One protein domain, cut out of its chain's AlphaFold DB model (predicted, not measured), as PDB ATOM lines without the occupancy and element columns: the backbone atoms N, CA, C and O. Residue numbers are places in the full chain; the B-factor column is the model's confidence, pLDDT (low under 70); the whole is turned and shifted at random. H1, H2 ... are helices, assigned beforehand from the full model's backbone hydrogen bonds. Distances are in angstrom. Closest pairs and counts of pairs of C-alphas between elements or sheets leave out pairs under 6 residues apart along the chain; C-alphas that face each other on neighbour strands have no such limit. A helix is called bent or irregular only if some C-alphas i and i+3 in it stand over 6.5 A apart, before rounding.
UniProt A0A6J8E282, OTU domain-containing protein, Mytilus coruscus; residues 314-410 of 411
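What this domain is: This is residues 314 to 410 of the 411 residues of the protein "OTU domain-containing protein" of Mytilus coruscus (UniProt A0A6J8E282). The model is a loose row of helical parts with two ends: H1 and H2 meet at one end beside a wide loop, and H3 runs from H2 as a bridge to a small head made of H4 and H5. The loop, residues 329 to 361, swings in a wide arc from H1 round to H2. The printed part has 97 residues with five named helices, in the order H1, H2, H3, H4, H5, and no named strand. Its class is all helix, though under half of the residues, 46 of 97, are in named elements. The whole is loose, with a radius of gyration of the C-alphas of 15.8 A and spans of 44 by 30 by 26 A.

Where its parts are: H1 is residues 319 to 328, 14.5 A from first to last C-alpha, and its C-alpha 319 is at (63.717, -16.952, -8.732). H2 is residues 362 to 372, 15.0 A long. H3, the longest helix, is residues 378 to 391, 19.9 A long, with C-alpha 378 at (48.408, -28.272, -9.657). H4 is residues 393 to 399; it is irregular, with C-alphas 395 and 398 7.1 A apart. H5 is residues 407 to 410, and C-alpha 410 is at (31.399, -21.325, -11.315).

How they stand to each other: H1 and H2 touch, the closest C-alphas being those of Lys 322 and Leu 371, 5.0 A apart. They run opposite ways at a steep tilt of 60 degrees. H3 touches H2 with residues 378 to 382 alone, the closest C-alphas being those of Phe 364 and Phe 378, 4.8 A apart. Their lines are about perpendicular, at 79 degrees. H1 and H3 are only just apart, with their closest C-alphas at 8.4 A. H3 and H4 are close but not clearly touching: the closest C-alphas, of Met 389 and Phe 396, are 6.6 A apart. H3 only just touches H5, with 3 pairs of C-alphas within 8 A, through residues 389 to 390 of H3 alone; the closest C-alphas, of Thr 390 and Val 407, are 6.5 A apart. H4 and H5 touch, with the C-alphas of Ala 393 and Val 407 closest at 5.6 A. H1 and H2 are both apart from H4 and H5. Every O i to N i+4 pair is within hydrogen-bond range in H1, H2 and H3; in H4 1 of 3 is, beside 3 of 4 O i to N i+3 pairs, and H5 is too short for an O i to N i+4 pair.

The domain as a whole: The two C-alphas farthest apart, those of Gln 339 and Lys 405, are 45.7 A apart. The printed part has no cut. The link from H1 to H2 is long, with 33 residues. The mean pLDDT of the printed part is 81.3, and it is under 70 at residue 314 and residues 337 to 348.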
ATOM      1  N   PHE A 314      58.887  -9.180 -22.715       69.88
ATOM      2  CA  PHE A 314      58.742 -10.367 -21.881       69.88
ATOM      3  C   PHE A 314      59.617 -10.230 -20.633       69.88
ATOM      4  O   PHE A 314      60.848 -10.196 -20.698       69.88
ATOM      5  N   LYS A 315      58.968 -10.174 -19.464       71.06
ATOM      6  CA  LYS A 315      59.633 -10.162 -18.155       71.06
ATOM      7  C   LYS A 315      59.483 -11.537 -17.494       71.06
ATOM      8  O   LYS A 315      58.450 -11.794 -16.871       71.06
ATOM      9  N   PRO A 316      60.474 -12.443 -17.611       71.38
ATOM     10  CA  PRO A 316      60.375 -13.767 -17.007       71.38
ATOM     11  C   PRO A 316      60.274 -13.684 -15.477       71.38
ATOM     12  O   PRO A 316      60.936 -12.869 -14.829       71.38
ATOM     13  N   LEU A 317      59.470 -14.572 -14.879       75.12
ATOM     14  CA  LEU A 317      59.392 -14.720 -13.423       75.12
ATOM     15  C   LEU A 317      60.765 -15.121 -12.869       75.12
ATOM     16  O   LEU A 317      61.220 -16.249 -13.069       75.12
ATOM     17  N   ASN A 318      61.412 -14.211 -12.143       80.62
ATOM     18  CA  ASN A 318      62.697 -14.489 -11.508       80.62
ATOM     19  C   ASN A 318      62.545 -15.427 -10.293       80.62
ATOM     20  O   ASN A 318      61.455 -15.619  -9.747       80.62
ATOM     21  N   SER A 319      63.665 -15.985  -9.835       73.62
ATOM     22  CA  SER A 319      63.717 -16.952  -8.732       73.62
ATOM     23  C   SER A 319      63.144 -16.417  -7.411       73.62
ATOM     24  O   SER A 319      62.598 -17.189  -6.624       73.62
ATOM     25  N   VAL A 320      63.211 -15.103  -7.164       77.94
ATOM     26  CA  VAL A 320      62.609 -14.464  -5.981       77.94
ATOM     27  C   VAL A 320      61.085 -14.422  -6.108       77.94
ATOM     28  O   VAL A 320      60.394 -14.873  -5.196       77.94
ATOM     29  N   SER A 321      60.554 -13.955  -7.241       78.75
ATOM     30  CA  SER A 321      59.111 -13.918  -7.515       78.75
ATOM     31  C   SER A 321      58.499 -15.318  -7.507       78.75
ATOM     32  O   SER A 321      57.449 -15.522  -6.902       78.75
ATOM     33  N   LYS A 322      59.190 -16.308  -8.091       82.31
ATOM     34  CA  LYS A 322      58.777 -17.717  -8.039       82.31
ATOM     35  C   LYS A 322      58.667 -18.220  -6.601       82.31
ATOM     36  O   LYS A 322      57.628 -18.752  -6.229       82.31
ATOM     37  N   ARG A 323      59.692 -17.999  -5.765       78.19
ATOM     38  CA  ARG A 323      59.670 -18.410  -4.349       78.19
ATOM     39  C   ARG A 323      58.512 -17.777  -3.577       78.19
ATOM     40  O   ARG A 323      57.835 -18.485  -2.843       78.19
ATOM     41  N   LYS A 324      58.253 -16.484  -3.783       75.12
ATOM     42  CA  LYS A 324      57.146 -15.762  -3.136       75.12
ATOM     43  C   LYS A 324      55.778 -16.313  -3.533       75.12
ATOM     44  O   LYS A 324      54.969 -16.632  -2.668       75.12
ATOM     45  N   LEU A 325      55.540 -16.476  -4.835       82.44
ATOM     46  CA  LEU A 325      54.294 -17.049  -5.346       82.44
ATOM     47  C   LEU A 325      54.096 -18.479  -4.833       82.44
ATOM     48  O   LEU A 325      52.988 -18.829  -4.436       82.44
ATOM     49  N   CYS A 326      55.172 -19.269  -4.746       83.12
ATOM     50  CA  CYS A 326      55.140 -20.590  -4.128       83.12
ATOM     51  C   CYS A 326      54.725 -20.546  -2.649       83.12
ATOM     52  O   CYS A 326      53.933 -21.383  -2.225       83.12
ATOM     53  N   THR A 327      55.200 -19.571  -1.869       82.25
ATOM     54  CA  THR A 327      54.784 -19.385  -0.469       82.25
ATOM     55  C   THR A 327      53.291 -19.071  -0.354       82.25
ATOM     56  O   THR A 327      52.614 -19.693   0.462       82.25
ATOM     57  N   ILE A 328      52.764 -18.174  -1.197       78.19
ATOM     58  CA  ILE A 328      51.338 -17.797  -1.205       78.19
ATOM     59  C   ILE A 328      50.452 -19.022  -1.448       78.19
ATOM     60  O   ILE A 328      49.501 -19.269  -0.710       78.19
ATOM     61  N   VAL A 329      50.797 -19.830  -2.454       83.25
ATOM     62  CA  VAL A 329      50.037 -21.044  -2.798       83.25
ATOM     63  C   VAL A 329      50.475 -22.277  -1.998       83.25
ATOM     64  O   VAL A 329      50.008 -23.376  -2.275       83.25
ATOM     65  N   LYS A 330      51.340 -22.104  -0.988       85.12
ATOM     66  CA  LYS A 330      51.824 -23.145  -0.065       85.12
ATOM     67  C   LYS A 330      52.461 -24.360  -0.763       85.12
ATOM     68  O   LYS A 330      52.177 -25.503  -0.407       85.12
ATOM     69  N   ILE A 331      53.338 -24.128  -1.746       86.25
ATOM     70  CA  ILE A 331      54.083 -25.184  -2.459       86.25
ATOM     71  C   ILE A 331      55.603 -25.102  -2.198       86.25
ATOM     72  O   ILE A 331      56.136 -24.005  -2.010       86.25
ATOM     73  N   PRO A 332      56.334 -26.235  -2.189       83.06
ATOM     74  CA  PRO A 332      57.773 -26.258  -1.915       83.06
ATOM     75  C   PRO A 332      58.620 -25.491  -2.944       83.06
ATOM     76  O   PRO A 332      58.376 -25.548  -4.148       83.06
ATOM     77  N   THR A 333      59.693 -24.847  -2.479       83.25
ATOM     78  CA  THR A 333      60.597 -24.016  -3.302       83.25
ATOM     79  C   THR A 333      61.934 -24.676  -3.651       83.25
ATOM     80  O   THR A 333      62.747 -24.071  -4.350       83.25
ATOM     81  N   LYS A 334      62.166 -25.917  -3.201       77.62
ATOM     82  CA  LYS A 334      63.464 -26.621  -3.277       77.62
ATOM     83  C   LYS A 334      64.035 -26.759  -4.700       77.62
ATOM     84  O   LYS A 334      65.241 -26.867  -4.854       77.62
ATOM     85  N   ASN A 335      63.180 -26.719  -5.722       72.38
ATOM     86  CA  ASN A 335      63.551 -26.907  -7.133       72.38
ATOM     87  C   ASN A 335      63.736 -25.587  -7.913       72.38
ATOM     88  O   ASN A 335      63.853 -25.597  -9.141       72.38
ATOM     89  N   ILE A 336      63.716 -24.440  -7.227       76.69
ATOM     90  CA  ILE A 336      63.933 -23.122  -7.833       76.69
ATOM     91  C   ILE A 336      65.418 -22.771  -7.698       76.69
ATOM     92  O   ILE A 336      65.922 -22.656  -6.582       76.69
ATOM     93  N   SER A 337      66.103 -22.562  -8.828       67.56
ATOM     94  CA  SER A 337      67.525 -22.184  -8.861       67.56
ATOM     95  C   SER A 337      67.830 -20.942  -8.004       67.56
ATOM     96  O   SER A 337      67.010 -20.025  -7.864       67.56
ATOM     97  N   GLN A 338      69.029 -20.904  -7.418       59.53
ATOM     98  CA  GLN A 338      69.521 -19.745  -6.668       59.53
ATOM     99  C   GLN A 338      69.964 -18.597  -7.585       59.53
ATOM    100  O   GLN A 338      69.959 -17.447  -7.149       59.53
ATOM    101  N   GLN A 339      70.286 -18.876  -8.851       55.66
ATOM    102  CA  GLN A 339      70.745 -17.854  -9.789       55.66
ATOM    103  C   GLN A 339      69.582 -17.015 -10.335       55.66
ATOM    104  O   GLN A 339      68.487 -17.512 -10.615       55.66
ATOM    105  N   SER A 340      69.843 -15.714 -10.448       50.25
ATOM    106  CA  SER A 340      68.958 -14.697 -11.008       50.25
ATOM    107  C   SER A 340      69.512 -14.278 -12.363       50.25
ATOM    108  O   SER A 340      70.423 -13.458 -12.422       50.25
ATOM    109  N   THR A 341      68.970 -14.816 -13.448       49.59
ATOM    110  CA  THR A 341      69.231 -14.275 -14.785       49.59
ATOM    111  C   THR A 341      68.077 -13.354 -15.154       49.59
ATOM    112  O   THR A 341      66.976 -13.810 -15.462       49.59
ATOM    113  N   GLN A 342      68.313 -12.046 -15.045       53.09
ATOM    114  CA  GLN A 342      67.439 -11.024 -15.607       53.09
ATOM    115  C   GLN A 342      67.941 -10.697 -17.007       53.09
ATOM    116  O   GLN A 342      68.964 -10.038 -17.160       53.09
ATOM    117  N   THR A 343      67.184 -11.109 -18.014       54.97
ATOM    118  CA  THR A 343      67.282 -10.509 -19.339       54.97
ATOM    119  C   THR A 343      65.866 -10.122 -19.716       54.97
ATOM    120  O   THR A 343      65.008 -10.989 -19.874       54.97
ATOM    121  N   ILE A 344      65.593  -8.817 -19.751       56.53
ATOM    122  CA  ILE A 344      64.397  -8.312 -20.423       56.53
ATOM    123  C   ILE A 344      64.631  -8.606 -21.900       56.53
ATOM    124  O   ILE A 344      65.668  -8.230 -22.445       56.53
ATOM    125  N   CYS A 345      63.717  -9.340 -22.515       60.16
ATOM    126  CA  CYS A 345      63.791  -9.654 -23.929       60.16
ATOM    127  C   CYS A 345      62.471  -9.292 -24.594       60.16
ATOM    128  O   CYS A 345      61.409  -9.385 -23.973       60.16
ATOM    129  N   ASN A 346      62.540  -8.923 -25.866       65.62
ATOM    130  CA  ASN A 346      61.350  -8.730 -26.682       65.62
ATOM    131  C   ASN A 346      60.503 -10.013 -26.670       65.62
ATOM    132  O   ASN A 346      61.049 -11.122 -26.669       65.62
ATOM    133  N   ILE A 347      59.177  -9.869 -26.665       66.25
ATOM    134  CA  ILE A 347      58.227 -10.962 -26.845       66.25
ATOM    135  C   ILE A 347      58.411 -11.443 -28.286       66.25
ATOM    136  O   ILE A 347      57.911 -10.893 -29.261       66.25
ATOM    137  N   GLY A 348      59.296 -12.415 -28.426       67.75
ATOM    138  CA  GLY A 348      59.499 -13.146 -29.657       67.75
ATOM    139  C   GLY A 348      58.670 -14.427 -29.655       67.75
ATOM    140  O   GLY A 348      58.000 -14.750 -28.664       67.75
ATOM    141  N   PRO A 349      58.746 -15.211 -30.739       70.75
ATOM    142  CA  PRO A 349      58.297 -16.595 -30.700       70.75
ATOM    143  C   PRO A 349      58.973 -17.341 -29.529       70.75
ATOM    144  O   PRO A 349      60.137 -17.062 -29.219       70.75
ATOM    145  N   PRO A 350      58.281 -18.287 -28.862       76.12
ATOM    146  CA  PRO A 350      58.842 -19.008 -27.724       76.12
ATOM    147  C   PRO A 350      60.171 -19.679 -28.083       76.12
ATOM    148  O   PRO A 350      60.220 -20.523 -28.975       76.12
ATOM    149  N   THR A 351      61.241 -19.350 -27.357       80.06
ATOM    150  CA  THR A 351      62.567 -19.965 -27.563       80.06
ATOM    151  C   THR A 351      62.573 -21.452 -27.200       80.06
ATOM    152  O   THR A 351      63.354 -22.230 -27.738       80.06
ATOM    153  N   ALA A 352      61.695 -21.856 -26.281       80.88
ATOM    154  CA  ALA A 352      61.492 -23.241 -25.891       80.88
ATOM    155  C   ALA A 352      60.043 -23.459 -25.450       80.88
ATOM    156  O   ALA A 352      59.407 -22.571 -24.875       80.88
ATOM    157  N   THR A 353      59.534 -24.669 -25.668       86.19
ATOM    158  CA  THR A 353      58.220 -25.100 -25.187       86.19
ATOM    159  C   THR A 353      58.375 -26.311 -24.277       86.19
ATOM    160  O   THR A 353      59.239 -27.167 -24.472       86.19
ATOM    161  N   LYS A 354      57.536 -26.383 -23.240       86.56
ATOM    162  CA  LYS A 354      57.458 -27.546 -22.357       86.56
ATOM    163  C   LYS A 354      56.087 -28.183 -22.489       86.56
ATOM    164  O   LYS A 354      55.079 -27.546 -22.200       86.56
ATOM    165  N   THR A 355      56.062 -29.463 -22.844       93.81
ATOM    166  CA  THR A 355      54.830 -30.252 -22.842       93.81
ATOM    167  C   THR A 355      54.319 -30.442 -21.412       93.81
ATOM    168  O   THR A 355      55.033 -30.946 -20.538       93.81
ATOM    169  N   ILE A 356      53.071 -30.035 -21.182       94.31
ATOM    170  CA  ILE A 356      52.324 -30.209 -19.932       94.31
ATOM    171  C   ILE A 356      51.349 -31.379 -20.096       94.31
ATOM    172  O   ILE A 356      50.811 -31.584 -21.183       94.31
ATOM    173  N   THR A 357      51.109 -32.147 -19.031       91.94
ATOM    174  CA  THR A 357      50.152 -33.262 -19.068       91.94
ATOM    175  C   THR A 357      48.740 -32.761 -19.398       91.94
ATOM    176  O   THR A 357      48.224 -31.853 -18.746       91.94
ATOM    177  N   GLY A 358      48.112 -33.360 -20.413       89.62
ATOM    178  CA  GLY A 358      46.804 -32.966 -20.950       89.62
ATOM    179  C   GLY A 358      45.615 -33.650 -20.271       89.62
ATOM    180  O   GLY A 358      44.814 -34.282 -20.945       89.62
ATOM    181  N   ASP A 359      45.492 -33.551 -18.949       84.44
ATOM    182  CA  ASP A 359      44.479 -34.267 -18.153       84.44
ATOM    183  C   ASP A 359      43.346 -33.362 -17.628       84.44
ATOM    184  O   ASP A 359      42.908 -33.481 -16.483       84.44
ATOM    185  N   GLY A 360      42.907 -32.388 -18.432       85.12
ATOM    186  CA  GLY A 360      41.890 -31.395 -18.043       85.12
ATOM    187  C   GLY A 360      42.345 -30.400 -16.960       85.12
ATOM    188  O   GLY A 360      41.688 -29.388 -16.737       85.12
ATOM    189  N   ASN A 361      43.500 -30.635 -16.328       90.00
ATOM    190  CA  ASN A 361      44.134 -29.754 -15.346       90.00
ATOM    191  C   ASN A 361      45.370 -29.037 -15.912       90.00
ATOM    192  O   ASN A 361      46.148 -28.446 -15.158       90.00
ATOM    193  N   CYS A 362      45.560 -29.076 -17.232       90.56
ATOM    194  CA  CYS A 362      46.747 -28.574 -17.923       90.56
ATOM    195  C   CYS A 362      47.069 -27.107 -17.596       90.56
ATOM    196  O   CYS A 362      48.238 -26.782 -17.419       90.56
ATOM    197  N   LEU A 363      46.062 -26.245 -17.408       91.88
ATOM    198  CA  LEU A 363      46.267 -24.857 -16.973       91.88
ATOM    199  C   LEU A 363      46.972 -24.786 -15.608       91.88
ATOM    200  O   LEU A 363      48.032 -24.178 -15.475       91.88
ATOM    201  N   PHE A 364      46.426 -25.455 -14.590       92.50
ATOM    202  CA  PHE A 364      47.001 -25.458 -13.241       92.50
ATOM    203  C   PHE A 364      48.359 -26.169 -13.197       92.50
ATOM    204  O   PHE A 364      49.242 -25.773 -12.435       92.50
ATOM    205  N   ARG A 365      48.559 -27.188 -14.039       91.44
ATOM    206  CA  ARG A 365      49.859 -27.854 -14.207       91.44
ATOM    207  C   ARG A 365      50.898 -26.940 -14.854       91.44
ATOM    208  O   ARG A 365      52.050 -26.959 -14.422       91.44
ATOM    209  N   ALA A 366      50.503 -26.120 -15.828       92.75
ATOM    210  CA  ALA A 366      51.371 -25.124 -16.449       92.75
ATOM    211  C   ALA A 366      51.790 -24.048 -15.438       92.75
ATOM    212  O   ALA A 366      52.979 -23.759 -15.318       92.75
ATOM    213  N   ILE A 367      50.844 -23.537 -14.640       91.38
ATOM    214  CA  ILE A 367      51.134 -22.595 -13.545       91.38
ATOM    215  C   ILE A 367      52.083 -23.244 -12.527       91.38
ATOM    216  O   ILE A 367      53.101 -22.655 -12.167       91.38
ATOM    217  N   SER A 368      51.809 -24.488 -12.115       91.75
ATOM    218  CA  SER A 368      52.681 -25.238 -11.200       91.75
ATOM    219  C   SER A 368      54.108 -25.333 -11.729       91.75
ATOM    220  O   SER A 368      55.065 -25.069 -10.994       91.75
ATOM    221  N   TYR A 369      54.255 -25.668 -13.012       90.62
ATOM    222  CA  TYR A 369      55.557 -25.791 -13.649       90.62
ATOM    223  C   TYR A 369      56.275 -24.441 -13.736       90.62
ATOM    224  O   TYR A 369      57.449 -24.359 -13.385       90.62
ATOM    225  N   ALA A 370      55.573 -23.371 -14.115       89.81
ATOM    226  CA  ALA A 370      56.146 -22.029 -14.198       89.81
ATOM    227  C   ALA A 370      56.716 -21.551 -12.849       89.81
ATOM    228  O   ALA A 370      57.797 -20.956 -12.811       89.81
ATOM    229  N   LEU A 371      56.023 -21.856 -11.745       88.69
ATOM    230  CA  LEU A 371      56.413 -21.453 -10.392       88.69
ATOM    231  C   LEU A 371      57.510 -22.334  -9.785       88.69
ATOM    232  O   LEU A 371      58.471 -21.823  -9.216       88.69
ATOM    233  N   SER A 372      57.374 -23.654  -9.897       86.69
ATOM    234  CA  SER A 372      58.150 -24.613  -9.095       86.69
ATOM    235  C   SER A 372      59.032 -25.558  -9.910       86.69
ATOM    236  O   SER A 372      59.721 -26.396  -9.330       86.69
ATOM    237  N   ASN A 373      58.988 -25.475 -11.244       88.31
ATOM    238  CA  ASN A 373      59.540 -26.467 -12.173       88.31
ATOM    239  C   ASN A 373      58.931 -27.881 -12.013       88.31
ATOM    240  O   ASN A 373      59.464 -28.854 -12.546       88.31
ATOM    241  N   ARG A 374      57.794 -28.018 -11.310       88.38
ATOM    242  CA  ARG A 374      57.069 -29.282 -11.090       88.38
ATOM    243  C   ARG A 374      55.596 -29.117 -11.431       88.38
ATOM    244  O   ARG A 374      54.989 -28.121 -11.066       88.38
ATOM    245  N   GLN A 375      54.992 -30.100 -12.093       93.19
ATOM    246  CA  GLN A 375      53.555 -30.080 -12.426       93.19
ATOM    247  C   GLN A 375      52.664 -30.628 -11.301       93.19
ATOM    248  O   GLN A 375      51.449 -30.471 -11.357       93.19
ATOM    249  N   GLU A 376      53.245 -31.306 -10.308       92.19
ATOM    250  CA  GLU A 376      52.527 -32.089  -9.289       92.19
ATOM    251  C   GLU A 376      51.716 -31.250  -8.295       92.19
ATOM    252  O   GLU A 376      50.768 -31.760  -7.706       92.19
ATOM    253  N   PHE A 377      52.003 -29.952  -8.168       91.56
ATOM    254  CA  PHE A 377      51.305 -29.067  -7.229       91.56
ATOM    255  C   PHE A 377      50.053 -28.391  -7.808       91.56
ATOM    256  O   PHE A 377      49.469 -27.515  -7.169       91.56
ATOM    257  N   PHE A 378      49.601 -28.811  -8.994       91.38
ATOM    258  CA  PHE A 378      48.408 -28.272  -9.657       91.38
ATOM    259  C   PHE A 378      47.157 -28.291  -8.759       91.38
ATOM    260  O   PHE A 378      46.383 -27.338  -8.769       91.38
ATOM    261  N   GLY A 379      46.978 -29.340  -7.946       83.44
ATOM    262  CA  GLY A 379      45.849 -29.456  -7.022       83.44
ATOM    263  C   GLY A 379      45.911 -28.443  -5.878       83.44
ATOM    264  O   GLY A 379      44.893 -27.853  -5.526       83.44
ATOM    265  N   THR A 380      47.103 -28.194  -5.329       86.75
ATOM    266  CA  THR A 380      47.318 -27.180  -4.285       86.75
ATOM    267  C   THR A 380      47.047 -25.779  -4.825       86.75
ATOM    268  O   THR A 380      46.330 -25.006  -4.196       86.75
ATOM    269  N   ILE A 381      47.537 -25.483  -6.033       88.31
ATOM    270  CA  ILE A 381      47.300 -24.204  -6.713       88.31
ATOM    271  C   ILE A 381      45.812 -24.011  -7.000       88.31
ATOM    272  O   ILE A 381      45.259 -22.964  -6.673       88.31
ATOM    273  N   ARG A 382      45.138 -25.029  -7.548       92.06
ATOM    274  CA  ARG A 382      43.696 -24.974  -7.804       92.06
ATOM    275  C   ARG A 382      42.915 -24.699  -6.519       92.06
ATOM    276  O   ARG A 382      42.059 -23.825  -6.521       92.06
ATOM    277  N   LYS A 383      43.230 -25.389  -5.418       85.38
ATOM    278  CA  LYS A 383      42.588 -25.160  -4.111       85.38
ATOM    279  C   LYS A 383      42.812 -23.741  -3.594       85.38
ATOM    280  O   LYS A 383      41.870 -23.139  -3.098       85.38
ATOM    281  N   ALA A 384      44.029 -23.209  -3.722       83.75
ATOM    282  CA  ALA A 384      44.338 -21.843  -3.306       83.75
ATOM    283  C   ALA A 384      43.539 -20.806  -4.113       83.75
ATOM    284  O   ALA A 384      43.003 -19.867  -3.533       83.75
ATOM    285  N   ILE A 385      43.411 -21.011  -5.428       87.38
ATOM    286  CA  ILE A 385      42.614 -20.148  -6.311       87.38
ATOM    287  C   ILE A 385      41.129 -20.237  -5.955       87.38
ATOM    288  O   ILE A 385      40.510 -19.202  -5.745       87.38
ATOM    289  N   VAL A 386      40.574 -21.447  -5.830       86.81
ATOM    290  CA  VAL A 386      39.163 -21.647  -5.456       86.81
ATOM    291  C   VAL A 386      38.871 -20.994  -4.110       86.81
ATOM    292  O   VAL A 386      37.940 -20.208  -4.018       86.81
ATOM    293  N   TYR A 387      39.708 -21.239  -3.096       83.88
ATOM    294  CA  TYR A 387      39.567 -20.605  -1.785       83.88
ATOM    295  C   TYR A 387      39.560 -19.077  -1.898       83.88
ATOM    296  O   TYR A 387      38.668 -18.427  -1.363       83.88
ATOM    297  N   HIS A 388      40.504 -18.500  -2.646       85.25
ATOM    298  CA  HIS A 388      40.561 -17.056  -2.845       85.25
ATOM    299  C   HIS A 388      39.315 -16.513  -3.560       85.25
ATOM    300  O   HIS A 388      38.787 -15.485  -3.144       85.25
ATOM    301  N   MET A 389      38.822 -17.214  -4.585       86.06
ATOM    302  CA  MET A 389      37.610 -16.834  -5.311       86.06
ATOM    303  C   MET A 389      36.372 -16.887  -4.415       86.06
ATOM    304  O   MET A 389      35.610 -15.929  -4.400       86.06
ATOM    305  N   THR A 390      36.196 -17.950  -3.623       84.00
ATOM    306  CA  THR A 390      35.065 -18.074  -2.690       84.00
ATOM    307  C   THR A 390      35.114 -17.012  -1.593       84.00
ATOM    308  O   THR A 390      34.106 -16.383  -1.297       84.00
ATOM    309  N   THR A 391      36.283 -16.766  -0.992       84.06
ATOM    310  CA  THR A 391      36.429 -15.762   0.079       84.06
ATOM    311  C   THR A 391      36.210 -14.331  -0.418       84.06
ATOM    312  O   THR A 391      35.868 -13.463   0.375       84.06
ATOM    313  N   ASN A 392      36.375 -14.079  -1.719       83.00
ATOM    314  CA  ASN A 392      36.230 -12.757  -2.329       83.00
ATOM    315  C   ASN A 392      35.149 -12.770  -3.425       83.00
ATOM    316  O   ASN A 392      35.325 -12.157  -4.474       83.00
ATOM    317  N   ALA A 393      34.044 -13.494  -3.210       83.75
ATOM    318  CA  ALA A 393      33.069 -13.810  -4.256       83.75
ATOM    319  C   ALA A 393      32.516 -12.579  -5.002       83.75
ATOM    320  O   ALA A 393      32.400 -12.598  -6.228       83.75
ATOM    321  N   GLU A 394      32.231 -11.483  -4.292       81.44
ATOM    322  CA  GLU A 394      31.691 -10.267  -4.916       81.44
ATOM    323  C   GLU A 394      32.675  -9.624  -5.909       81.44
ATOM    324  O   GLU A 394      32.259  -9.194  -6.983       81.44
ATOM    325  N   MET A 395      33.982  -9.679  -5.636       80.88
ATOM    326  CA  MET A 395      35.023  -9.167  -6.540       80.88
ATOM    327  C   MET A 395      35.067  -9.923  -7.870       80.88
ATOM    328  O   MET A 395      35.322  -9.335  -8.919       80.88
ATOM    329  N   PHE A 396      34.827 -11.235  -7.846       80.56
ATOM    330  CA  PHE A 396      34.930 -12.077  -9.040       80.56
ATOM    331  C   PHE A 396      33.639 -12.141  -9.858       80.56
ATOM    332  O   PHE A 396      33.651 -12.632 -10.987       80.56
ATOM    333  N   LYS A 397      32.535 -11.609  -9.330       80.75
ATOM    334  CA  LYS A 397      31.197 -11.680  -9.928       80.75
ATOM    335  C   LYS A 397      31.114 -11.058 -11.322       80.75
ATOM    336  O   LYS A 397      30.467 -11.625 -12.198       80.75
ATOM    337  N   SER A 398      31.797  -9.934 -11.552       84.19
ATOM    338  CA  SER A 398      31.838  -9.244 -12.853       84.19
ATOM    339  C   SER A 398      32.663  -9.980 -13.915       84.19
ATOM    340  O   SER A 398      32.496  -9.726 -15.106       84.19
ATOM    341  N   PHE A 399      33.522 -10.913 -13.498       81.94
ATOM    342  CA  PHE A 399      34.369 -11.721 -14.378       81.94
ATOM    343  C   PHE A 399      33.749 -13.083 -14.715       81.94
ATOM    344  O   PHE A 399      34.307 -13.835 -15.518       81.94
ATOM    345  N   LEU A 400      32.608 -13.426 -14.107       81.19
ATOM    346  CA  LEU A 400      31.932 -14.690 -14.363       81.19
ATOM    347  C   LEU A 400      31.380 -14.731 -15.785       81.19
ATOM    348  O   LEU A 400      30.786 -13.780 -16.292       81.19
ATOM    349  N   HIS A 401      31.515 -15.894 -16.420       82.94
ATOM    350  CA  HIS A 401      30.795 -16.154 -17.658       82.94
ATOM    351  C   HIS A 401      29.285 -15.992 -17.398       82.94
ATOM    352  O   HIS A 401      28.807 -16.577 -16.423       82.94
ATOM    353  N   PRO A 402      28.499 -15.356 -18.293       84.25
ATOM    354  CA  PRO A 402      27.067 -15.067 -18.089       84.25
ATOM    355  C   PRO A 402      26.148 -16.256 -17.743       84.25
ATOM    356  O   PRO A 402      24.967 -16.070 -17.469       84.25
ATOM    357  N   ARG A 403      26.667 -17.489 -17.797       89.50
ATOM    358  CA  ARG A 403      25.942 -18.722 -17.458       89.50
ATOM    359  C   ARG A 403      25.957 -19.037 -15.958       89.50
ATOM    360  O   ARG A 403      25.181 -19.883 -15.536       89.50
ATOM    361  N   PHE A 404      26.848 -18.407 -15.196       88.12
ATOM    362  CA  PHE A 404      26.980 -18.570 -13.751       88.12
ATOM    363  C   PHE A 404      26.516 -17.284 -13.070       88.12
ATOM    364  O   PHE A 404      26.908 -16.193 -13.486       88.12
ATOM    365  N   LYS A 405      25.666 -17.403 -12.052       84.94
ATOM    366  CA  LYS A 405      25.110 -16.263 -11.308       84.94
ATOM    367  C   LYS A 405      25.910 -15.939 -10.057       84.94
ATOM    368  O   LYS A 405      25.881 -14.797  -9.596       84.94
ATOM    369  N   THR A 406      26.600 -16.931  -9.508       86.88
ATOM    370  CA  THR A 406      27.452 -16.776  -8.331       86.88
ATOM    371  C   THR A 406      28.803 -17.432  -8.564       86.88
ATOM    372  O   THR A 406      28.973 -18.242  -9.481       86.88
ATOM    373  N   VAL A 407      29.783 -17.068  -7.739       83.81
ATOM    374  CA  VAL A 407      31.108 -17.682  -7.809       83.81
ATOM    375  C   VAL A 407      31.001 -19.164  -7.474       83.81
ATOM    376  O   VAL A 407      31.574 -19.963  -8.195       83.81
ATOM    377  N   GLU A 408      30.188 -19.549  -6.491       88.00
ATOM    378  CA  GLU A 408      29.958 -20.940  -6.072       88.00
ATOM    379  C   GLU A 408      29.398 -21.829  -7.189       88.00
ATOM    380  O   GLU A 408      29.672 -23.022  -7.201       88.00
ATOM    381  N   GLU A 409      28.632 -21.271  -8.130       87.81
ATOM    382  CA  GLU A 409      28.171 -22.008  -9.316       87.81
ATOM    383  C   GLU A 409      29.283 -22.198 -10.364       87.81
ATOM    384  O   GLU A 409      29.198 -23.097 -11.203       87.81
ATOM    385  N   HIS A 410      30.294 -21.326 -10.360       87.25
ATOM    386  CA  HIS A 410      31.399 -21.325 -11.315       87.25
ATOM    387  C   HIS A 410      32.561 -22.251 -10.922       87.25
ATOM    388  O   HIS A 410      33.173 -22.851 -11.814       87.25
TER     389      HIS A 410